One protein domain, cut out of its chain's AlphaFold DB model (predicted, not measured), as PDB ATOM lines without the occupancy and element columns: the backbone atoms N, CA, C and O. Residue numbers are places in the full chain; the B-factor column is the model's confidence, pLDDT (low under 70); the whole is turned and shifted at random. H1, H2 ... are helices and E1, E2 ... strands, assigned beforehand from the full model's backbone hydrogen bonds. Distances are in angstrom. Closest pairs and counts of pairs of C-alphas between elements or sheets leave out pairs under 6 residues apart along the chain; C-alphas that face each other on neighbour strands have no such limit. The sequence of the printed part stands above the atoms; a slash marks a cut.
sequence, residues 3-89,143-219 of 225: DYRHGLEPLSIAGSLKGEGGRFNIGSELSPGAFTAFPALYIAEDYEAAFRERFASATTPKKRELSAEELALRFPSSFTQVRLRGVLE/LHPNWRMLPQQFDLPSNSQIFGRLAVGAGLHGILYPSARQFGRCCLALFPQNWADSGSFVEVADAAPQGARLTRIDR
ATOM      1  N   ASP A   3    -184.265  24.373  65.838       87.69
ATOM      2  CA  ASP A   3    -184.030  23.219  66.723       87.69
ATOM      3  C   ASP A   3    -183.594  22.017  65.876       87.69
ATOM      4  O   ASP A   3    -184.141  21.812  64.794       87.69
ATOM      5  N   TYR A   4    -182.688  21.180  66.387       87.25
ATOM      6  CA  TYR A   4    -182.172  20.023  65.644       87.25
ATOM      7  C   TYR A   4    -183.290  19.095  65.138       87.25
ATOM      8  O   TYR A   4    -183.268  18.653  63.993       87.25
ATOM      9  N   ARG A   5    -184.338  18.883  65.950       88.12
ATOM     10  CA  ARG A   5    -185.526  18.090  65.569       88.12
ATOM     11  C   ARG A   5    -186.267  18.617  64.331       88.12
ATOM     12  O   ARG A   5    -186.980  17.856  63.694       88.12
ATOM     13  N   HIS A   6    -186.101  19.900  64.014       87.50
ATOM     14  CA  HIS A   6    -186.697  20.579  62.858       87.50
ATOM     15  C   HIS A   6    -185.666  20.821  61.745       87.50
ATOM     16  O   HIS A   6    -185.958  21.505  60.770       87.50
ATOM     17  N   GLY A   7    -184.454  20.266  61.863       87.56
ATOM     18  CA  GLY A   7    -183.364  20.466  60.904       87.56
ATOM     19  C   GLY A   7    -183.649  19.919  59.500       87.56
ATOM     20  O   GLY A   7    -183.004  20.344  58.545       87.56
ATOM     21  N   LEU A   8    -184.633  19.022  59.361       91.81
ATOM     22  CA  LEU A   8    -185.092  18.516  58.067       91.81
ATOM     23  C   LEU A   8    -186.095  19.445  57.370       91.81
ATOM     24  O   LEU A   8    -186.409  19.199  56.216       91.81
ATOM     25  N   GLU A   9    -186.585  20.502  58.018       91.94
ATOM     26  CA  GLU A   9    -187.507  21.478  57.417       91.94
ATOM     27  C   GLU A   9    -187.076  22.910  57.775       91.94
ATOM     28  O   GLU A   9    -187.787  23.641  58.471       91.94
ATOM     29  N   PRO A  10    -185.880  23.342  57.335       91.12
ATOM     30  CA  PRO A  10    -185.230  24.545  57.850       91.12
ATOM     31  C   PRO A  10    -185.961  25.852  57.522       91.12
ATOM     32  O   PRO A  10    -185.730  26.852  58.201       91.12
ATOM     33  N   LEU A  11    -186.824  25.858  56.501       93.50
ATOM     34  CA  LEU A  11    -187.642  27.017  56.132       93.50
ATOM     35  C   LEU A  11    -189.093  26.916  56.620       93.50
ATOM     36  O   LEU A  11    -189.914  27.752  56.253       93.50
ATOM     37  N   SER A  12    -189.436  25.921  57.443       92.00
ATOM     38  CA  SER A  12    -190.799  25.780  57.959       92.00
ATOM     39  C   SER A  12    -191.244  27.031  58.724       92.00
ATOM     40  O   SER A  12    -190.587  27.479  59.668       92.00
ATOM     41  N   ILE A  13    -192.401  27.573  58.343       92.62
ATOM     42  CA  ILE A  13    -193.008  28.735  59.006       92.62
ATOM     43  C   ILE A  13    -193.973  28.355  60.127       92.62
ATOM     44  O   ILE A  13    -194.393  29.223  60.896       92.62
ATOM     45  N   ALA A  14    -194.256  27.060  60.296       90.88
ATOM     46  CA  ALA A  14    -195.173  26.544  61.310       90.88
ATOM     47  C   ALA A  14    -194.763  26.936  62.740       90.88
ATOM     48  O   ALA A  14    -195.610  27.121  63.611       90.88
ATOM     49  N   GLY A  15    -193.460  27.109  62.994       88.44
ATOM     50  CA  GLY A  15    -192.960  27.545  64.299       88.44
ATOM     51  C   GLY A  15    -193.480  28.921  64.723       88.44
ATOM     52  O   GLY A  15    -193.735  29.130  65.904       88.44
ATOM     53  N   SER A  16    -193.692  29.831  63.768       92.88
ATOM     54  CA  SER A  16    -194.192  31.185  64.037       92.88
ATOM     55  C   SER A  16    -195.669  31.227  64.424       92.88
ATOM     56  O   SER A  16    -196.110  32.218  64.998       92.88
ATOM     57  N   LEU A  17    -196.430  30.173  64.120       92.94
ATOM     58  CA  LEU A  17    -197.845  30.076  64.463       92.94
ATOM     59  C   LEU A  17    -198.067  29.607  65.902       92.94
ATOM     60  O   LEU A  17    -199.169  29.751  66.405       92.94
ATOM     61  N   LYS A  18    -197.055  29.051  66.573       91.06
ATOM     62  CA  LYS A  18    -197.201  28.516  67.934       91.06
ATOM     63  C   LYS A  18    -197.234  29.632  68.979       91.06
ATOM     64  O   LYS A  18    -196.561  30.653  68.807       91.06
ATOM     65  N   GLY A  19    -197.950  29.409  70.084       91.38
ATOM     66  CA  GLY A  19    -198.075  30.401  71.149       91.38
ATOM     67  C   GLY A  19    -198.664  31.717  70.640       91.38
ATOM     68  O   GLY A  19    -199.571  31.747  69.808       91.38
ATOM     69  N   GLU A  20    -198.080  32.818  71.103       92.69
ATOM     70  CA  GLU A  20    -198.475  34.181  70.735       92.69
ATOM     71  C   GLU A  20    -197.901  34.655  69.391       92.69
ATOM     72  O   GLU A  20    -198.276  35.716  68.889       92.69
ATOM     73  N   GLY A  21    -196.992  33.881  68.794       94.50
ATOM     74  CA  GLY A  21    -196.263  34.229  67.577       94.50
ATOM     75  C   GLY A  21    -194.984  35.038  67.813       94.50
ATOM     76  O   GLY A  21    -194.388  35.043  68.894       94.50
ATOM     77  N   GLY A  22    -194.498  35.677  66.751       94.69
ATOM     78  CA  GLY A  22    -193.287  36.494  66.753       94.69
ATOM     79  C   GLY A  22    -193.575  37.997  66.756       94.69
ATOM     80  O   GLY A  22    -194.716  38.442  66.840       94.69
ATOM     81  N   ARG A  23    -192.520  38.812  66.646       95.50
ATOM     82  CA  ARG A  23    -192.634  40.280  66.751       95.50
ATOM     83  C   ARG A  23    -193.610  40.868  65.731       95.50
ATOM     84  O   ARG A  23    -194.322  41.814  66.053       95.50
ATOM     85  N   PHE A  24    -193.623  40.324  64.519       97.69
ATOM     86  CA  PHE A  24    -194.415  40.819  63.395       97.69
ATOM     87  C   PHE A  24    -195.453  39.802  62.910       97.69
ATOM     88  O   PHE A  24    -195.956  39.937  61.800       97.69
ATOM     89  N   ASN A  25    -195.789  38.788  63.714       97.75
ATOM     90  CA  ASN A  25    -196.872  37.868  63.380       97.75
ATOM     91  C   ASN A  25    -197.667  37.404  64.602       97.75
ATOM     92  O   ASN A  25    -197.138  37.328  65.707       97.75
ATOM     93  N   ILE A  26    -198.945  37.105  64.386       96.94
ATOM     94  CA  ILE A  26    -199.857  36.626  65.429       96.94
ATOM     95  C   ILE A  26    -199.875  35.097  65.397       96.94
ATOM     96  O   ILE A  26    -200.084  34.508  64.330       96.94
ATOM     97  N   GLY A  27    -199.635  34.476  66.552       95.50
ATOM     98  CA  GLY A  27    -199.745  33.032  66.751       95.50
ATOM     99  C   GLY A  27    -201.177  32.573  67.040       95.50
ATOM    100  O   GLY A  27    -202.084  33.382  67.218       95.50
ATOM    101  N   SER A  28    -201.389  31.260  67.051       93.69
ATOM    102  CA  SER A  28    -202.700  30.618  67.167       93.69
ATOM    103  C   SER A  28    -203.296  30.647  68.569       93.69
ATOM    104  O   SER A  28    -204.494  30.426  68.704       93.69
ATOM    105  N   GLU A  29    -202.481  30.867  69.602       91.44
ATOM    106  CA  GLU A  29    -202.937  30.857  70.999       91.44
ATOM    107  C   GLU A  29    -203.320  32.254  71.506       91.44
ATOM    108  O   GLU A  29    -203.904  32.356  72.577       91.44
ATOM    109  N   LEU A  30    -203.036  33.314  70.738       91.12
ATOM    110  CA  LEU A  30    -203.362  34.688  71.120       91.12
ATOM    111  C   LEU A  30    -204.845  34.989  70.863       91.12
ATOM    112  O   LEU A  30    -205.236  35.209  69.713       91.12
ATOM    113  N   SER A  31    -205.651  35.024  71.926       87.31
ATOM    114  CA  SER A  31    -207.099  35.278  71.903       87.31
ATOM    115  C   SER A  31    -207.819  34.592  70.722       87.31
ATOM    116  O   SER A  31    -208.302  35.267  69.795       87.31
ATOM    117  N   PRO A  32    -207.893  33.240  70.713       79.06
ATOM    118  CA  PRO A  32    -208.447  32.483  69.594       79.06
ATOM    119  C   PRO A  32    -209.873  32.934  69.254       79.06
ATOM    120  O   PRO A  32    -210.773  32.892  70.088       79.06
ATOM    121  N   GLY A  33    -210.078  33.383  68.013       81.75
ATOM    122  CA  GLY A  33    -211.364  33.888  67.515       81.75
ATOM    123  C   GLY A  33    -211.478  35.415  67.457       81.75
ATOM    124  O   GLY A  33    -212.250  35.919  66.644       81.75
ATOM    125  N   ALA A  34    -210.677  36.159  68.228       89.06
ATOM    126  CA  ALA A  34    -210.587  37.617  68.096       89.06
ATOM    127  C   ALA A  34    -209.534  38.030  67.059       89.06
ATOM    128  O   ALA A  34    -209.740  38.972  66.291       89.06
ATOM    129  N   PHE A  35    -208.417  37.299  67.009       91.31
ATOM    130  CA  PHE A  35    -207.332  37.557  66.072       91.31
ATOM    131  C   PHE A  35    -207.058  36.326  65.220       91.31
ATOM    132  O   PHE A  35    -206.943  35.203  65.705       91.31
ATOM    133  N   THR A  36    -206.932  36.535  63.914       93.31
ATOM    134  CA  THR A  36    -206.484  35.476  63.015       93.31
ATOM    135  C   THR A  36    -204.971  35.313  63.185       93.31
ATOM    136  O   THR A  36    -204.238  36.309  63.237       93.31
ATOM    137  N   ALA A  37    -204.479  34.079  63.233       95.25
ATOM    138  CA  ALA A  37    -203.047  33.809  63.158       95.25
ATOM    139  C   ALA A  37    -202.534  33.998  61.722       95.25
ATOM    140  O   ALA A  37    -203.307  33.998  60.759       95.25
ATOM    141  N   PHE A  38    -201.234  34.211  61.559       95.88
ATOM    142  CA  PHE A  38    -200.603  34.172  60.242       95.88
ATOM    143  C   PHE A  38    -199.123  33.834  60.366       95.88
ATOM    144  O   PHE A  38    -198.484  34.224  61.350       95.88
ATOM    145  N   PRO A  39    -198.569  33.107  59.389       95.56
ATOM    146  CA  PRO A  39    -197.217  32.624  59.512       95.56
ATOM    147  C   PRO A  39    -196.202  33.674  59.043       95.56
ATOM    148  O   PRO A  39    -196.503  34.557  58.232       95.56
ATOM    149  N   ALA A  40    -194.986  33.559  59.565       97.19
ATOM    150  CA  ALA A  40    -193.822  34.322  59.145       97.19
ATOM    151  C   ALA A  40    -192.541  33.485  59.282       97.19
ATOM    152  O   ALA A  40    -192.410  32.680  60.207       97.19
ATOM    153  N   LEU A  41    -191.566  33.702  58.398       96.38
ATOM    154  CA  LEU A  41    -190.212  33.156  58.556       96.38
ATOM    155  C   LEU A  41    -189.289  34.246  59.104       96.38
ATOM    156  O   LEU A  41    -189.162  35.304  58.495       96.38
ATOM    157  N   TYR A  42    -188.620  33.986  60.227       96.44
ATOM    158  CA  TYR A  42    -187.659  34.924  60.809       96.44
ATOM    159  C   TYR A  42    -186.229  34.528  60.457       96.44
ATOM    160  O   TYR A  42    -185.800  33.406  60.738       96.44
ATOM    161  N   ILE A  43    -185.483  35.470  59.889       96.00
ATOM    162  CA  ILE A  43    -184.064  35.307  59.563       96.00
ATOM    163  C   ILE A  43    -183.272  36.505  60.097       96.00
ATOM    164  O   ILE A  43    -183.823  37.592  60.278       96.00
ATOM    165  N   ALA A  44    -181.986  36.305  60.364       95.94
ATOM    166  CA  ALA A  44    -181.074  37.360  60.793       95.94
ATOM    167  C   ALA A  44    -179.943  37.521  59.771       95.94
ATOM    168  O   ALA A  44    -179.648  36.580  59.033       95.94
ATOM    169  N   GLU A  45    -179.337  38.705  59.738       95.19
ATOM    170  CA  GLU A  45    -178.259  39.068  58.807       95.19
ATOM    171  C   GLU A  45    -177.046  38.132  58.894       95.19
ATOM    172  O   GLU A  45    -176.488  37.747  57.869       95.19
ATOM    173  N   ASP A  46    -176.656  37.737  60.108       94.31
ATOM    174  CA  ASP A  46    -175.527  36.844  60.351       94.31
ATOM    175  C   ASP A  46    -175.796  35.849  61.497       94.31
ATOM    176  O   ASP A  46    -176.858  35.839  62.133       94.31
ATOM    177  N   TYR A  47    -174.823  34.962  61.732       92.81
ATOM    178  CA  TYR A  47    -174.900  33.947  62.782       92.81
ATOM    179  C   TYR A  47    -175.023  34.555  64.184       92.81
ATOM    180  O   TYR A  47    -175.855  34.102  64.967       92.81
ATOM    181  N   GLU A  48    -174.225  35.579  64.497       92.19
ATOM    182  CA  GLU A  48    -174.211  36.207  65.825       92.19
ATOM    183  C   GLU A  48    -175.564  36.863  66.128       92.19
ATOM    184  O   GLU A  48    -176.104  36.697  67.225       92.19
ATOM    185  N   ALA A  49    -176.164  37.526  65.138       92.19
ATOM    186  CA  ALA A  49    -177.485  38.122  65.255       92.19
ATOM    187  C   ALA A  49    -178.555  37.042  65.466       92.19
ATOM    188  O   ALA A  49    -179.380  37.158  66.374       92.19
ATOM    189  N   ALA A  50    -178.511  35.949  64.691       92.44
ATOM    190  CA  ALA A  50    -179.435  34.825  64.860       92.44
ATOM    191  C   ALA A  50    -179.314  34.183  66.252       92.44
ATOM    192  O   ALA A  50    -180.323  33.842  66.873       92.44
ATOM    193  N   PHE A  51    -178.082  34.037  66.741       91.38
ATOM    194  CA  PHE A  51    -177.780  33.472  68.048       91.38
ATOM    195  C   PHE A  51    -178.323  34.358  69.170       91.38
ATOM    196  O   PHE A  51    -179.053  33.882  70.040       91.38
ATOM    197  N   ARG A  52    -178.064  35.667  69.108       90.81
ATOM    198  CA  ARG A  52    -178.547  36.640  70.094       90.81
ATOM    199  C   ARG A  52    -180.061  36.776  70.118       90.81
ATOM    200  O   ARG A  52    -180.637  36.910  71.196       90.81
ATOM    201  N   GLU A  53    -180.722  36.735  68.964       89.44
ATOM    202  CA  GLU A  53    -182.189  36.746  68.898       89.44
ATOM    203  C   GLU A  53    -182.795  35.487  69.534       89.44
ATOM    204  O   GLU A  53    -183.840  35.565  70.184       89.44
ATOM    205  N   ARG A  54    -182.122  34.337  69.404       87.81
ATOM    206  CA  ARG A  54    -182.575  33.062  69.970       87.81
ATOM    207  C   ARG A  54    -182.289  32.921  71.466       87.81
ATOM    208  O   ARG A  54    -183.171  32.496  72.205       87.81
ATOM    209  N   PHE A  55    -181.073  33.245  71.899       87.75
ATOM    210  CA  PHE A  55    -180.587  32.987  73.260       87.75
ATOM    211  C   PHE A  55    -180.515  34.231  74.145       87.75
ATOM    212  O   PHE A  55    -180.104  34.135  75.295       87.75
ATOM    213  N   ALA A  56    -180.909  35.400  73.632       83.81
ATOM    214  CA  ALA A  56    -180.883  36.676  74.348       83.81
ATOM    215  C   ALA A  56    -179.484  37.168  74.790       83.81
ATOM    216  O   ALA A  56    -179.412  38.219  75.431       83.81
ATOM    217  N   SER A  57    -178.407  36.480  74.395       80.94
ATOM    218  CA  SER A  57    -177.020  36.706  74.827       80.94
ATOM    219  C   SER A  57    -176.028  36.482  73.680       80.94
ATOM    220  O   SER A  57    -176.363  35.849  72.681       80.94
ATOM    221  N   ALA A  58    -174.814  37.026  73.811       81.06
ATOM    222  CA  ALA A  58    -173.729  36.845  72.843       81.06
ATOM    223  C   ALA A  58    -173.167  35.413  72.872       81.06
ATOM    224  O   ALA A  58    -173.267  34.733  73.892       81.06
ATOM    225  N   THR A  59    -172.531  34.989  71.777       78.50
ATOM    226  CA  THR A  59    -171.896  33.658  71.668       78.50
ATOM    227  C   THR A  59    -170.697  33.487  72.591       78.50
ATOM    228  O   THR A  59    -170.443  32.399  73.094       78.50
ATOM    229  N   THR A  60    -169.943  34.564  72.820       75.19
ATOM    230  CA  THR A  60    -168.754  34.528  73.673       75.19
ATOM    231  C   THR A  60    -169.128  34.944  75.098       75.19
ATOM    232  O   THR A  60    -169.463  36.117  75.306       75.19
ATOM    233  N   PRO A  61    -169.071  34.033  76.088       69.62
ATOM    234  CA  PRO A  61    -169.316  34.392  77.478       69.62
ATOM    235  C   PRO A  61    -168.207  35.312  77.996       69.62
ATOM    236  O   PRO A  61    -167.046  35.223  77.580       69.62
ATOM    237  N   LYS A  62    -168.538  36.194  78.944       72.56
ATOM    238  CA  LYS A  62    -167.497  36.897  79.701       72.56
ATOM    239  C   LYS A  62    -166.786  35.896  80.614       72.56
ATOM    240  O   LYS A  62    -167.312  34.843  80.967       72.56
ATOM    241  N   LYS A  63    -165.549  36.214  80.995       67.50
ATOM    242  CA  LYS A  63    -164.695  35.327  81.799       67.50
ATOM    243  C   LYS A  63    -165.427  34.908  83.091       67.50
ATOM    244  O   LYS A  63    -165.741  35.774  83.898       67.50
ATOM    245  N   ARG A  64    -165.611  33.593  83.297       72.25
ATOM    246  CA  ARG A  64    -166.331  32.949  84.429       72.25
ATOM    247  C   ARG A  64    -167.870  33.047  84.424       72.25
ATOM    248  O   ARG A  64    -168.476  32.752  85.448       72.25
ATOM    249  N   GLU A  65    -168.503  33.416  83.314       80.44
ATOM    250  CA  GLU A  65    -169.964  33.337  83.158       80.44
ATOM    251  C   GLU A  65    -170.377  32.059  82.411       80.44
ATOM    252  O   GLU A  65    -169.600  31.529  81.615       80.44
ATOM    253  N   LEU A  66    -171.600  31.581  82.670       81.00
ATOM    254  CA  LEU A  66    -172.225  30.525  81.871       81.00
ATOM    255  C   LEU A  66    -172.456  31.028  80.438       81.00
ATOM    256  O   LEU A  66    -172.805  32.196  80.234       81.00
ATOM    257  N   SER A  67    -172.288  30.151  79.451       83.25
ATOM    258  CA  SER A  67    -172.620  30.457  78.061       83.25
ATOM    259  C   SER A  67    -174.127  30.654  77.873       83.25
ATOM    260  O   SER A  67    -174.956  30.273  78.706       83.25
ATOM    261  N   ALA A  68    -174.510  31.266  76.756       83.19
ATOM    262  CA  ALA A  68    -175.917  31.485  76.444       83.19
ATOM    263  C   ALA A  68    -176.674  30.158  76.252       83.19
ATOM    264  O   ALA A  68    -177.844  30.047  76.620       83.19
ATOM    265  N   GLU A  69    -176.003  29.141  75.709       84.56
ATOM    266  CA  GLU A  69    -176.541  27.793  75.571       84.56
ATOM    267  C   GLU A  69    -176.710  27.116  76.933       84.56
ATOM    268  O   GLU A  69    -177.758  26.519  77.178       84.56
ATOM    269  N   GLU A  70    -175.736  27.265  77.838       84.12
ATOM    270  CA  GLU A  70    -175.802  26.735  79.206       84.12
ATOM    271  C   GLU A  70    -176.958  27.359  79.993       84.12
ATOM    272  O   GLU A  70    -177.749  26.636  80.599       84.12
ATOM    273  N   LEU A  71    -177.127  28.685  79.920       84.06
ATOM    274  CA  LEU A  71    -178.263  29.388  80.529       84.06
ATOM    275  C   LEU A  71    -179.610  28.936  79.952       84.06
ATOM    276  O   LEU A  71    -180.612  28.900  80.664       84.06
ATOM    277  N   ALA A  72    -179.638  28.579  78.668       84.06
ATOM    278  CA  ALA A  72    -180.821  28.054  77.998       84.06
ATOM    279  C   ALA A  72    -181.018  26.539  78.196       84.06
ATOM    280  O   ALA A  72    -181.964  25.980  77.631       84.06
ATOM    281  N   LEU A  73    -180.145  25.875  78.967       87.38
ATOM    282  CA  LEU A  73    -180.124  24.424  79.169       87.38
ATOM    283  C   LEU A  73    -180.081  23.650  77.838       87.38
ATOM    284  O   LEU A  73    -180.795  22.665  77.635       87.38
ATOM    285  N   ARG A  74    -179.269  24.129  76.890       87.50
ATOM    286  CA  ARG A  74    -179.078  23.536  75.562       87.50
ATOM    287  C   ARG A  74    -177.617  23.174  75.337       87.50
ATOM    288  O   ARG A  74    -176.711  23.853  75.801       87.50
ATOM    289  N   PHE A  75    -177.403  22.146  74.525       85.50
ATOM    290  CA  PHE A  75    -176.093  21.860  73.946       85.50
ATOM    291  C   PHE A  75    -175.980  22.504  72.557       85.50
ATOM    292  O   PHE A  75    -177.006  22.639  71.883       85.50
ATOM    293  N   PRO A  76    -174.767  22.817  72.061       83.00
ATOM    294  CA  PRO A  76    -174.572  23.287  70.685       83.00
ATOM    295  C   PRO A  76    -175.167  22.346  69.621       83.00
ATOM    296  O   PRO A  76    -175.647  22.795  68.588       83.00
ATOM    297  N   SER A  77    -175.227  21.040  69.901       85.56
ATOM    298  CA  SER A  77    -175.865  20.027  69.045       85.56
ATOM    299  C   SER A  77    -177.402  20.036  69.076       85.56
ATOM    300  O   SER A  77    -178.041  19.315  68.315       85.56
ATOM    301  N   SER A  78    -178.028  20.833  69.949       87.56
ATOM    302  CA  SER A  78    -179.492  20.903  70.092       87.56
ATOM    303  C   SER A  78    -180.167  21.785  69.036       87.56
ATOM    304  O   SER A  78    -181.400  21.844  68.970       87.56
ATOM    305  N   PHE A  79    -179.386  22.494  68.225       90.31
ATOM    306  CA  PHE A  79    -179.867  23.366  67.165       90.31
ATOM    307  C   PHE A  79    -178.961  23.278  65.939       90.31
ATOM    308  O   PHE A  79    -177.817  22.841  66.002       90.31
ATOM    309  N   THR A  80    -179.489  23.725  64.811       89.44
ATOM    310  CA  THR A  80    -178.777  23.792  63.542       89.44
ATOM    311  C   THR A  80    -178.802  25.227  63.032       89.44
ATOM    312  O   THR A  80    -179.806  25.947  63.129       89.44
ATOM    313  N   GLN A  81    -177.671  25.664  62.493       90.69
ATOM    314  CA  GLN A  81    -177.571  26.899  61.729       90.69
ATOM    315  C   GLN A  81    -177.710  26.577  60.247       90.69
ATOM    316  O   GLN A  81    -177.191  25.572  59.773       90.69
ATOM    317  N   VAL A  82    -178.419  27.432  59.524       92.88
ATOM    318  CA  VAL A  82    -178.672  27.243  58.102       92.88
ATOM    319  C   VAL A  82    -178.434  28.582  57.435       92.88
ATOM    320  O   VAL A  82    -179.077  29.569  57.802       92.88
ATOM    321  N   ARG A  83    -177.481  28.628  56.503       95.38
ATOM    322  CA  ARG A  83    -177.243  29.815  55.689       95.38
ATOM    323  C   ARG A  83    -178.276  29.860  54.580       95.38
ATOM    324  O   ARG A  83    -178.535  28.851  53.925       95.38
ATOM    325  N   LEU A  84    -178.843  31.037  54.368       95.69
ATOM    326  CA  LEU A  84    -179.881  31.262  53.376       95.69
ATOM    327  C   LEU A  84    -179.394  32.251  52.322       95.69
ATOM    328  O   LEU A  84    -178.554  33.107  52.600       95.69
ATOM    329  N   ARG A  85    -179.948  32.142  51.119       96.56
ATOM    330  CA  ARG A  85    -179.828  33.145  50.058       96.56
ATOM    331  C   ARG A  85    -181.191  33.364  49.414       96.56
ATOM    332  O   ARG A  85    -182.036  32.474  49.446       96.56
ATOM    333  N   GLY A  86    -181.409  34.534  48.831       96.12
ATOM    334  CA  GLY A  86    -182.710  34.862  48.267       96.12
ATOM    335  C   GLY A  86    -182.790  36.267  47.701       96.12
ATOM    336  O   GLY A  86    -181.828  37.031  47.760       96.12
ATOM    337  N   VAL A  87    -183.965  36.580  47.169       97.00
ATOM    338  CA  VAL A  87    -184.344  37.900  46.657       97.00
ATOM    339  C   VAL A  87    -185.752  38.199  47.158       97.00
ATOM    340  O   VAL A  87    -186.600  37.308  47.177       97.00
ATOM    341  N   LEU A  88    -185.997  39.439  47.574       96.81
ATOM    342  CA  LEU A  88    -187.305  39.912  48.018       96.81
ATOM    343  C   LEU A  88    -187.617  41.225  47.304       96.81
ATOM    344  O   LEU A  88    -186.803  42.144  47.330       96.81
ATOM    345  N   GLU A  89    -188.785  41.309  46.679       96.50
ATOM    346  CA  GLU A  89    -189.166  42.480  45.875       96.50
ATOM    347  C   GLU A  89    -189.872  43.568  46.691       96.50
ATOM    348  O   GLU A  89    -189.614  44.751  46.491       96.50
ATOM    349  N   LEU A 143    -190.490  48.788  67.319       94.62
ATOM    350  CA  LEU A 143    -189.198  48.323  67.824       94.62
ATOM    351  C   LEU A 143    -189.135  48.271  69.351       94.62
ATOM    352  O   LEU A 143    -188.052  48.134  69.919       94.62
ATOM    353  N   HIS A 144    -190.280  48.349  70.035       92.00
ATOM    354  CA  HIS A 144    -190.307  48.323  71.491       92.00
ATOM    355  C   HIS A 144    -189.623  47.038  72.015       92.00
ATOM    356  O   HIS A 144    -189.966  45.935  71.557       92.00
ATOM    357  N   PRO A 145    -188.656  47.128  72.950       88.38
ATOM    358  CA  PRO A 145    -187.937  45.951  73.450       88.38
ATOM    359  C   PRO A 145    -188.877  44.926  74.088       88.38
ATOM    360  O   PRO A 145    -188.795  43.735  73.794       88.38
ATOM    361  N   ASN A 146    -189.851  45.413  74.861       89.31
ATOM    362  CA  ASN A 146    -190.827  44.593  75.579       89.31
ATOM    363  C   ASN A 146    -192.127  44.421  74.783       89.31
ATOM    364  O   ASN A 146    -193.215  44.527  75.338       89.31
ATOM    365  N   TRP A 147    -192.038  44.218  73.466       91.56
ATOM    366  CA  TRP A 147    -193.222  44.042  72.613       91.56
ATOM    367  C   TRP A 147    -194.117  42.878  73.072       91.56
ATOM    368  O   TRP A 147    -195.328  42.955  72.907       91.56
ATOM    369  N   ARG A 148    -193.538  41.853  73.713       92.19
ATOM    370  CA  ARG A 148    -194.258  40.689  74.258       92.19
ATOM    371  C   ARG A 148    -195.158  40.995  75.454       92.19
ATOM    372  O   ARG A 148    -195.970  40.160  75.810       92.19
ATOM    373  N   MET A 149    -195.043  42.171  76.070       93.12
ATOM    374  CA  MET A 149    -195.839  42.511  77.253       93.12
ATOM    375  C   MET A 149    -197.345  42.405  76.987       93.12
ATOM    376  O   MET A 149    -198.058  41.807  77.783       93.12
ATOM    377  N   LEU A 150    -197.824  42.969  75.873       91.62
ATOM    378  CA  LEU A 150    -199.244  42.920  75.515       91.62
ATOM    379  C   LEU A 150    -199.750  41.492  75.273       91.62
ATOM    380  O   LEU A 150    -200.730  41.124  75.924       91.62
ATOM    381  N   PRO A 151    -199.095  40.676  74.428       93.69
ATOM    382  CA  PRO A 151    -199.605  39.341  74.163       93.69
ATOM    383  C   PRO A 151    -199.469  38.412  75.379       93.69
ATOM    384  O   PRO A 151    -200.421  37.709  75.688       93.69
ATOM    385  N   GLN A 152    -198.388  38.509  76.163       92.75
ATOM    386  CA  GLN A 152    -198.174  37.632  77.324       92.75
ATOM    387  C   GLN A 152    -199.051  37.952  78.533       92.75
ATOM    388  O   GLN A 152    -199.416  37.051  79.284       92.75
ATOM    389  N   GLN A 153    -199.325  39.233  78.794       92.50
ATOM    390  CA  GLN A 153    -200.015  39.642  80.026       92.50
ATOM    391  C   GLN A 153    -201.496  39.931  79.817       92.50
ATOM    392  O   GLN A 153    -202.278  39.808  80.756       92.50
ATOM    393  N   PHE A 154    -201.869  40.359  78.612       91.00
ATOM    394  CA  PHE A 154    -203.213  40.851  78.324       91.00
ATOM    395  C   PHE A 154    -203.885  40.101  77.179       91.00
ATOM    396  O   PHE A 154    -205.013  40.448  76.847       91.00
ATOM    397  N   ASP A 155    -203.212  39.112  76.579       92.12
ATOM    398  CA  ASP A 155    -203.719  38.353  75.431       92.12
ATOM    399  C   ASP A 155    -204.102  39.263  74.242       92.12
ATOM    400  O   ASP A 155    -205.026  39.009  73.473       92.12
ATOM    401  N   LEU A 156    -203.378  40.382  74.098       93.56
ATOM    402  CA  LEU A 156    -203.587  41.383  73.050       93.56
ATOM    403  C   LEU A 156    -202.380  41.454  72.113       93.56
ATOM    404  O   LEU A 156    -201.240  41.487  72.580       93.56
ATOM    405  N   PRO A 157    -202.582  41.578  70.791       95.50
ATOM    406  CA  PRO A 157    -201.473  41.724  69.869       95.50
ATOM    407  C   PRO A 157    -200.721  43.020  70.147       95.50
ATOM    408  O   PRO A 157    -201.291  44.091  70.361       95.50
ATOM    409  N   SER A 158    -199.400  42.921  70.101       95.19
ATOM    410  CA  SER A 158    -198.532  44.089  70.145       95.19
ATOM    411  C   SER A 158    -198.702  44.964  68.899       95.19
ATOM    412  O   SER A 158    -199.091  44.491  67.829       95.19
ATOM    413  N   ASN A 159    -198.328  46.244  68.993       94.44
ATOM    414  CA  ASN A 159    -198.375  47.155  67.842       94.44
ATOM    415  C   ASN A 159    -197.570  46.632  66.636       94.44
ATOM    416  O   ASN A 159    -197.971  46.848  65.495       94.44
ATOM    417  N   SER A 160    -196.464  45.918  66.867       96.62
ATOM    418  CA  SER A 160    -195.679  45.296  65.796       96.62
ATOM    419  C   SER A 160    -196.394  44.106  65.151       96.62
ATOM    420  O   SER A 160    -196.312  43.940  63.936       96.62
ATOM    421  N   GLN A 161    -197.161  43.326  65.914       97.50
ATOM    422  CA  GLN A 161    -197.991  42.246  65.370       97.50
ATOM    423  C   GLN A 161    -199.175  42.786  64.563       97.50
ATOM    424  O   GLN A 161    -199.453  42.279  63.476       97.50
ATOM    425  N   ILE A 162    -199.824  43.854  65.045       95.81
ATOM    426  CA  ILE A 162    -200.872  44.565  64.297       95.81
ATOM    427  C   ILE A 162    -200.297  45.116  62.989       95.81
ATOM    428  O   ILE A 162    -200.873  44.916  61.922       95.81
ATOM    429  N   PHE A 163    -199.126  45.752  63.045       96.94
ATOM    430  CA  PHE A 163    -198.440  46.235  61.850       96.94
ATOM    431  C   PHE A 163    -198.081  45.099  60.887       96.94
ATOM    432  O   PHE A 163    -198.290  45.237  59.688       96.94
ATOM    433  N   GLY A 164    -197.616  43.955  61.395       97.75
ATOM    434  CA  GLY A 164    -197.371  42.759  60.590       97.75
ATOM    435  C   GLY A 164    -198.627  42.251  59.879       97.75
ATOM    436  O   GLY A 164    -198.578  41.924  58.697       97.75
ATOM    437  N   ARG A 165    -199.783  42.264  60.555       97.00
ATOM    438  CA  ARG A 165    -201.072  41.905  59.944       97.00
ATOM    439  C   ARG A 165    -201.429  42.855  58.800       97.00
ATOM    440  O   ARG A 165    -201.874  42.397  57.749       97.00
ATOM    441  N   LEU A 166    -201.213  44.156  58.988       96.06
ATOM    442  CA  LEU A 166    -201.440  45.167  57.952       96.06
ATOM    443  C   LEU A 166    -200.458  45.010  56.783       96.06
ATOM    444  O   LEU A 166    -200.871  45.083  55.632       96.06
ATOM    445  N   ALA A 167    -199.187  44.721  57.071       96.88
ATOM    446  CA  ALA A 167    -198.161  44.442  56.072       96.88
ATOM    447  C   ALA A 167    -198.531  43.237  55.197       96.88
ATOM    448  O   ALA A 167    -198.463  43.320  53.972       96.88
ATOM    449  N   VAL A 168    -198.988  42.144  55.817       96.75
ATOM    450  CA  VAL A 168    -199.472  40.967  55.087       96.75
ATOM    451  C   VAL A 168    -200.689  41.317  54.234       96.75
ATOM    452  O   VAL A 168    -200.700  40.983  53.055       96.75
ATOM    453  N   GLY A 169    -201.673  42.034  54.789       96.06
ATOM    454  CA  GLY A 169    -202.865  42.464  54.048       96.06
ATOM    455  C   GLY A 169    -202.567  43.406  52.875       96.06
ATOM    456  O   GLY A 169    -203.317  43.420  51.905       96.06
ATOM    457  N   ALA A 170    -201.462  44.151  52.935       95.19
ATOM    458  CA  ALA A 170    -200.979  45.011  51.856       95.19
ATOM    459  C   ALA A 170    -200.120  44.273  50.808       95.19
ATOM    460  O   ALA A 170    -199.613  44.909  49.886       95.19
ATOM    461  N   GLY A 171    -199.913  42.959  50.947       96.62
ATOM    462  CA  GLY A 171    -199.100  42.178  50.012       96.62
ATOM    463  C   GLY A 171    -197.585  42.358  50.183       96.62
ATOM    464  O   GLY A 171    -196.829  42.044  49.267       96.62
ATOM    465  N   LEU A 172    -197.105  42.862  51.330       97.44
ATOM    466  CA  LEU A 172    -195.661  42.940  51.586       97.44
ATOM    467  C   LEU A 172    -195.057  41.533  51.685       97.44
ATOM    468  O   LEU A 172    -195.646  40.626  52.269       97.44
ATOM    469  N   HIS A 173    -193.854  41.362  51.147       97.88
ATOM    470  CA  HIS A 173    -193.090  40.112  51.181       97.88
ATOM    471  C   HIS A 173    -192.313  39.942  52.482       97.88
ATOM    472  O   HIS A 173    -191.934  38.823  52.829       97.88
ATOM    473  N   GLY A 174    -192.071  41.041  53.194       98.06
ATOM    474  CA  GLY A 174    -191.457  41.014  54.506       98.06
ATOM    475  C   GLY A 174    -191.260  42.393  55.120       98.06
ATOM    476  O   GLY A 174    -191.562  43.429  54.524       98.06
ATOM    477  N   ILE A 175    -190.729  42.376  56.336       98.50
ATOM    478  CA  ILE A 175    -190.353  43.544  57.126       98.50
ATOM    479  C   ILE A 175    -188.882  43.402  57.501       98.50
ATOM    480  O   ILE A 175    -188.511  42.443  58.182       98.50
ATOM    481  N   LEU A 176    -188.065  44.368  57.088       98.19
ATOM    482  CA  LEU A 176    -186.690  44.546  57.547       98.19
ATOM    483  C   LEU A 176    -186.705  45.404  58.810       98.19
ATOM    484  O   LEU A 176    -187.350  46.451  58.846       98.19
ATOM    485  N   TYR A 177    -186.022  44.952  59.857       97.31
ATOM    486  CA  TYR A 177    -185.968  45.659  61.133       97.31
ATOM    487  C   TYR A 177    -184.602  45.496  61.810       97.31
ATOM    488  O   TYR A 177    -183.977  44.444  61.680       97.31
ATOM    489  N   PRO A 178    -184.129  46.497  62.571       95.50
ATOM    490  CA  PRO A 178    -182.905  46.357  63.352       95.50
ATOM    491  C   PRO A 178    -183.084  45.307  64.455       95.50
ATOM    492  O   PRO A 178    -184.122  45.255  65.123       95.50
ATOM    493  N   SER A 179    -182.056  44.487  64.679       91.00
ATOM    494  CA  SER A 179    -182.029  43.534  65.784       91.00
ATOM    495  C   SER A 179    -182.133  44.276  67.116       91.00
ATOM    496  O   SER A 179    -181.407  45.235  67.386       91.00
ATOM    497  N   ALA A 180    -183.006  43.786  67.995       83.62
ATOM    498  CA  ALA A 180    -183.126  44.327  69.348       83.62
ATOM    499  C   ALA A 180    -181.972  43.870  70.260       83.62
ATOM    500  O   ALA A 180    -181.862  44.332  71.395       83.62
ATOM    501  N   ARG A 181    -181.150  42.921  69.792       85.69
ATOM    502  CA  ARG A 181    -180.116  42.230  70.574       85.69
ATOM    503  C   ARG A 181    -178.694  42.506  70.082       85.69
ATOM    504  O   ARG A 181    -177.736  42.271  70.823       85.69
ATOM    505  N   GLN A 182    -178.543  43.024  68.864       85.94
ATOM    506  CA  GLN A 182    -177.255  43.406  68.298       85.94
ATOM    507  C   GLN A 182    -177.361  44.717  67.523       85.94
ATOM    508  O   GLN A 182    -178.019  44.804  66.491       85.94
ATOM    509  N   PHE A 183    -176.671  45.742  68.023       86.25
ATOM    510  CA  PHE A 183    -176.624  47.043  67.369       86.25
ATOM    511  C   PHE A 183    -175.978  46.942  65.981       86.25
ATOM    512  O   PHE A 183    -174.962  46.267  65.814       86.25
ATOM    513  N   GLY A 184    -176.565  47.627  65.000       90.19
ATOM    514  CA  GLY A 184    -176.062  47.671  63.626       90.19
ATOM    515  C   GLY A 184    -176.345  46.424  62.785       90.19
ATOM    516  O   GLY A 184    -175.912  46.387  61.639       90.19
ATOM    517  N   ARG A 185    -177.065  45.427  63.319       94.75
ATOM    518  CA  ARG A 185    -177.518  44.255  62.559       94.75
ATOM    519  C   ARG A 185    -179.005  44.287  62.296       94.75
ATOM    520  O   ARG A 185    -179.771  44.819  63.100       94.75
ATOM    521  N   CYS A 186    -179.402  43.667  61.195       96.00
ATOM    522  CA  CYS A 186    -180.791  43.571  60.786       96.00
ATOM    523  C   CYS A 186    -181.338  42.144  60.881       96.00
ATOM    524  O   CYS A 186    -180.624  41.142  60.801       96.00
ATOM    525  N   CYS A 187    -182.652  42.077  61.020       97.06
ATOM    526  CA  CYS A 187    -183.456  40.875  60.950       97.06
ATOM    527  C   CYS A 187    -184.581  41.089  59.935       97.06
ATOM    528  O   CYS A 187    -184.982  42.219  59.649       97.06
ATOM    529  N   LEU A 188    -185.103  39.991  59.404       97.62
ATOM    530  CA  LEU A 188    -186.211  39.984  58.461       97.62
ATOM    531  C   LEU A 188    -187.324  39.088  58.991       97.62
ATOM    532  O   LEU A 188    -187.082  37.944  59.379       97.62
ATOM    533  N   ALA A 189    -188.545  39.614  58.978       98.06
ATOM    534  CA  ALA A 189    -189.766  38.829  59.087       98.06
ATOM    535  C   ALA A 189    -190.340  38.682  57.677       98.06
ATOM    536  O   ALA A 189    -190.747  39.669  57.073       98.06
ATOM    537  N   LEU A 190    -190.316  37.473  57.137       98.06
ATOM    538  CA  LEU A 190    -190.749  37.168  55.779       98.06
ATOM    539  C   LEU A 190    -192.185  36.652  55.785       98.06
ATOM    540  O   LEU A 190    -192.564  35.915  56.696       98.06
ATOM    541  N   PHE A 191    -192.939  36.974  54.737       97.19
ATOM    542  CA  PHE A 191    -194.337  36.578  54.550       97.19
ATOM    543  C   PHE A 191    -194.508  35.793  53.246       97.19
ATOM    544  O   PHE A 191    -194.987  36.347  52.252       97.19
ATOM    545  N   PRO A 192    -194.109  34.508  53.208       95.38
ATOM    546  CA  PRO A 192    -194.076  33.768  51.956       95.38
ATOM    547  C   PRO A 192    -195.443  33.523  51.312       95.38
ATOM    548  O   PRO A 192    -195.531  33.347  50.101       95.38
ATOM    549  N   GLN A 193    -196.521  33.616  52.093       94.31
ATOM    550  CA  GLN A 193    -197.902  33.606  51.607       94.31
ATOM    551  C   GLN A 193    -198.207  34.702  50.570       94.31
ATOM    552  O   GLN A 193    -199.134  34.546  49.783       94.31
ATOM    553  N   ASN A 194    -197.426  35.788  50.542       95.75
ATOM    554  CA  ASN A 194    -197.617  36.901  49.613       95.75
ATOM    555  C   ASN A 194    -196.766  36.783  48.336       95.75
ATOM    556  O   ASN A 194    -196.780  37.691  47.516       95.75
ATOM    557  N   TRP A 195    -195.998  35.702  48.151       95.12
ATOM    558  CA  TRP A 195    -195.008  35.622  47.065       95.12
ATOM    559  C   TRP A 195    -195.535  35.014  45.762       95.12
ATOM    560  O   TRP A 195    -194.782  34.974  44.789       95.12
ATOM    561  N   ALA A 196    -196.789  34.548  45.731       91.44
ATOM    562  CA  ALA A 196    -197.386  33.802  44.616       91.44
ATOM    563  C   ALA A 196    -197.213  34.476  43.238       91.44
ATOM    564  O   ALA A 196    -196.970  33.792  42.243       91.44
ATOM    565  N   ASP A 197    -197.236  35.808  43.192       89.75
ATOM    566  CA  ASP A 197    -197.128  36.591  41.954       89.75
ATOM    567  C   ASP A 197    -195.807  37.372  41.842       89.75
ATOM    568  O   ASP A 197    -195.720  38.371  41.133       89.75
ATOM    569  N   SER A 198    -194.754  36.913  42.525       94.00
ATOM    570  CA  SER A 198    -193.454  37.595  42.576       94.00
ATOM    571  C   SER A 198    -192.282  36.703  42.164       94.00
ATOM    572  O   SER A 198    -192.375  35.471  42.151       94.00
ATOM    573  N   GLY A 199    -191.134  37.318  41.883       95.56
ATOM    574  CA  GLY A 199    -189.836  36.649  41.799       95.56
ATOM    575  C   GLY A 199    -189.163  36.445  43.159       95.56
ATOM    576  O   GLY A 199    -188.001  36.039  43.201       95.56
ATOM    577  N   SER A 200    -189.862  36.707  44.271       97.25
ATOM    578  CA  SER A 200    -189.285  36.555  45.607       97.25
ATOM    579  C   SER A 200    -189.088  35.090  45.972       97.25
ATOM    580  O   SER A 200    -189.943  34.237  45.722       97.25
ATOM    581  N   PHE A 201    -187.939  34.800  46.572       97.31
ATOM    582  CA  PHE A 201    -187.617  33.471  47.060       97.31
ATOM    583  C   PHE A 201    -186.581  33.519  48.175       97.31
ATOM    584  O   PHE A 201    -185.762  34.436  48.258       97.31
ATOM    585  N   VAL A 202    -186.559  32.456  48.970       97.31
ATOM    586  CA  VAL A 202    -185.462  32.141  49.883       97.31
ATOM    587  C   VAL A 202    -185.143  30.658  49.786       97.31
ATOM    588  O   VAL A 202    -186.039  29.826  49.663       97.31
ATOM    589  N   GLU A 203    -183.865  30.311  49.822       96.50
ATOM    590  CA  GLU A 203    -183.409  28.927  49.789       96.50
ATOM    591  C   GLU A 203    -182.179  28.710  50.665       96.50
ATOM    592  O   GLU A 203    -181.421  29.638  50.962       96.50
ATOM    593  N   VAL A 204    -181.987  27.460  51.072       95.81
ATOM    594  CA  VAL A 204    -180.793  27.011  51.780       95.81
ATOM    595  C   VAL A 204    -179.592  27.108  50.839       95.81
ATOM    596  O   VAL A 204    -179.611  26.578  49.732       95.81
ATOM    597  N   ALA A 205    -178.553  27.817  51.277       94.81
ATOM    598  CA  ALA A 205    -177.357  28.080  50.480       94.81
ATOM    599  C   ALA A 205    -176.289  26.980  50.601       94.81
ATOM    600  O   ALA A 205    -175.428  26.874  49.729       94.81
ATOM    601  N   ASP A 206    -176.329  26.197  51.680       90.81
ATOM    602  CA  ASP A 206    -175.371  25.126  51.964       90.81
ATOM    603  C   ASP A 206    -175.978  23.744  51.671       90.81
ATOM    604  O   ASP A 206    -177.171  23.612  51.390       90.81
ATOM    605  N   ALA A 207    -175.165  22.688  51.747       88.25
ATOM    606  CA  ALA A 207    -175.671  21.325  51.631       88.25
ATOM    607  C   ALA A 207    -176.669  21.032  52.765       88.25
ATOM    608  O   ALA A 207    -176.327  21.103  53.947       88.25
ATOM    609  N   ALA A 208    -177.908  20.707  52.400       87.00
ATOM    610  CA  ALA A 208    -178.927  20.298  53.355       87.00
ATOM    611  C   ALA A 208    -178.714  18.829  53.775       87.00
ATOM    612  O   ALA A 208    -178.222  18.029  52.972       87.00
ATOM    613  N   PRO A 209    -179.083  18.446  55.011       85.75
ATOM    614  CA  PRO A 209    -178.998  17.056  55.448       85.75
ATOM    615  C   PRO A 209    -179.851  16.135  54.566       85.75
ATOM    616  O   PRO A 209    -180.853  16.551  53.978       85.75
ATOM    617  N   GLN A 210    -179.468  14.857  54.487       87.50
ATOM    618  CA  GLN A 210    -180.229  13.866  53.730       87.50
ATOM    619  C   GLN A 210    -181.674  13.800  54.242       87.50
ATOM    620  O   GLN A 210    -181.918  13.696  55.443       87.50
ATOM    621  N   GLY A 211    -182.636  13.861  53.319       87.56
ATOM    622  CA  GLY A 211    -184.061  13.867  53.651       87.56
ATOM    623  C   GLY A 211    -184.629  15.241  54.019       87.56
ATOM    624  O   GLY A 211    -185.812  15.311  54.350       87.56
ATOM    625  N   ALA A 212    -183.839  16.320  53.938       89.56
ATOM    626  CA  ALA A 212    -184.353  17.673  54.119       89.56
ATOM    627  C   ALA A 212    -185.425  18.016  53.070       89.56
ATOM    628  O   ALA A 212    -185.252  17.809  51.868       89.56
ATOM    629  N   ARG A 213    -186.528  18.579  53.551       90.88
ATOM    630  CA  ARG A 213    -187.653  19.141  52.802       90.88
ATOM    631  C   ARG A 213    -187.696  20.648  53.043       90.88
ATOM    632  O   ARG A 213    -186.974  21.165  53.889       90.88
ATOM    633  N   LEU A 214    -188.533  21.364  52.289       90.38
ATOM    634  CA  LEU A 214    -188.687  22.822  52.421       90.38
ATOM    635  C   LEU A 214    -187.333  23.558  52.429       90.38
ATOM    636  O   LEU A 214    -187.060  24.399  53.280       90.38
ATOM    637  N   THR A 215    -186.453  23.212  51.489       93.62
ATOM    638  CA  THR A 215    -185.137  23.850  51.321       93.62
ATOM    639  C   THR A 215    -185.196  25.107  50.458       93.62
ATOM    640  O   THR A 215    -184.223  25.855  50.398       93.62
ATOM    641  N   ARG A 216    -186.341  25.365  49.820       94.81
ATOM    642  CA  ARG A 216    -186.645  26.576  49.062       94.81
ATOM    643  C   ARG A 216    -188.111  26.952  49.251       94.81
ATOM    644  O   ARG A 216    -188.978  26.083  49.182       94.81
ATOM    645  N   ILE A 217    -188.365  28.243  49.444       95.00
ATOM    646  CA  ILE A 217    -189.696  28.837  49.367       95.00
ATOM    647  C   ILE A 217    -189.701  29.869  48.245       95.00
ATOM    648  O   ILE A 217    -188.851  30.759  48.213       95.00
ATOM    649  N   ASP A 218    -190.655  29.740  47.330       94.69
ATOM    650  CA  ASP A 218    -190.929  30.687  46.254       94.69
ATOM    651  C   ASP A 218    -192.420  30.651  45.882       94.69
ATOM    652  O   ASP A 218    -193.226  29.991  46.540       94.69
ATOM    653  N   ARG A 219    -192.798  31.333  44.797       91.88
ATOM    654  CA  ARG A 219    -194.176  31.354  44.285       91.88
ATOM    655  C   ARG A 219    -194.822  29.985  44.017       91.88
ATOM    656  O   ARG A 219    -196.040  29.900  43.912       91.88
TER     657      ARG A 219
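This is residues 3 to 89 and 143 to 219 of the 225 residues of the protein "RES domain-containing protein" of Gammaproteobacteria bacterium (UniProt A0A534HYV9). Little regular structure is present: long loops wind about a small three-stranded sheet, E1 E4 E3, with H2 at one end of its strands and H5 at the other, and E2 and E5 form a separate ribbon. The 164 printed residues, 56 in named elements, hold five helices and five strands in the order H1 E1 H2 H3 E2 H4 H5 E3 E4 E5, a mixed class; both sheets are antiparallel. The whole is compact, with a radius of gyration of the C-alphas of 16.3 A and spans of 48 by 40 by 30 A.

H1 is residues 14 to 17, from C-alpha 14 at (-195.173, 26.544, 61.310). E1 is 41 to 44, H2 47 to 55, H3 68 to 71, E2 84 to 87, H4 149 to 154, H5 159 to 169, 15.2 A long, E3 174 to 178, E4 186 to 190, and E5 201 to 204, ending at (-180.793, 27.011, 51.780).

N 43 and O 188 of E1 and E4 are 3.0 A apart; E3 and E4 form a hairpin, N 175 and O 189 at 2.8 A. H2 and H5 only graze this sheet. E2 and E5 are antiparallel neighbours, with N 85 and O 203 within hydrogen-bond range at 2.9 A. In H2, H4 and H5 every O i to N i+4 pair is within hydrogen-bond range.

Residues 90 to 142 are not printed; C-alphas 89 and 143 are 22.7 A apart. Residues 61 and 63 have pLDDT under 70.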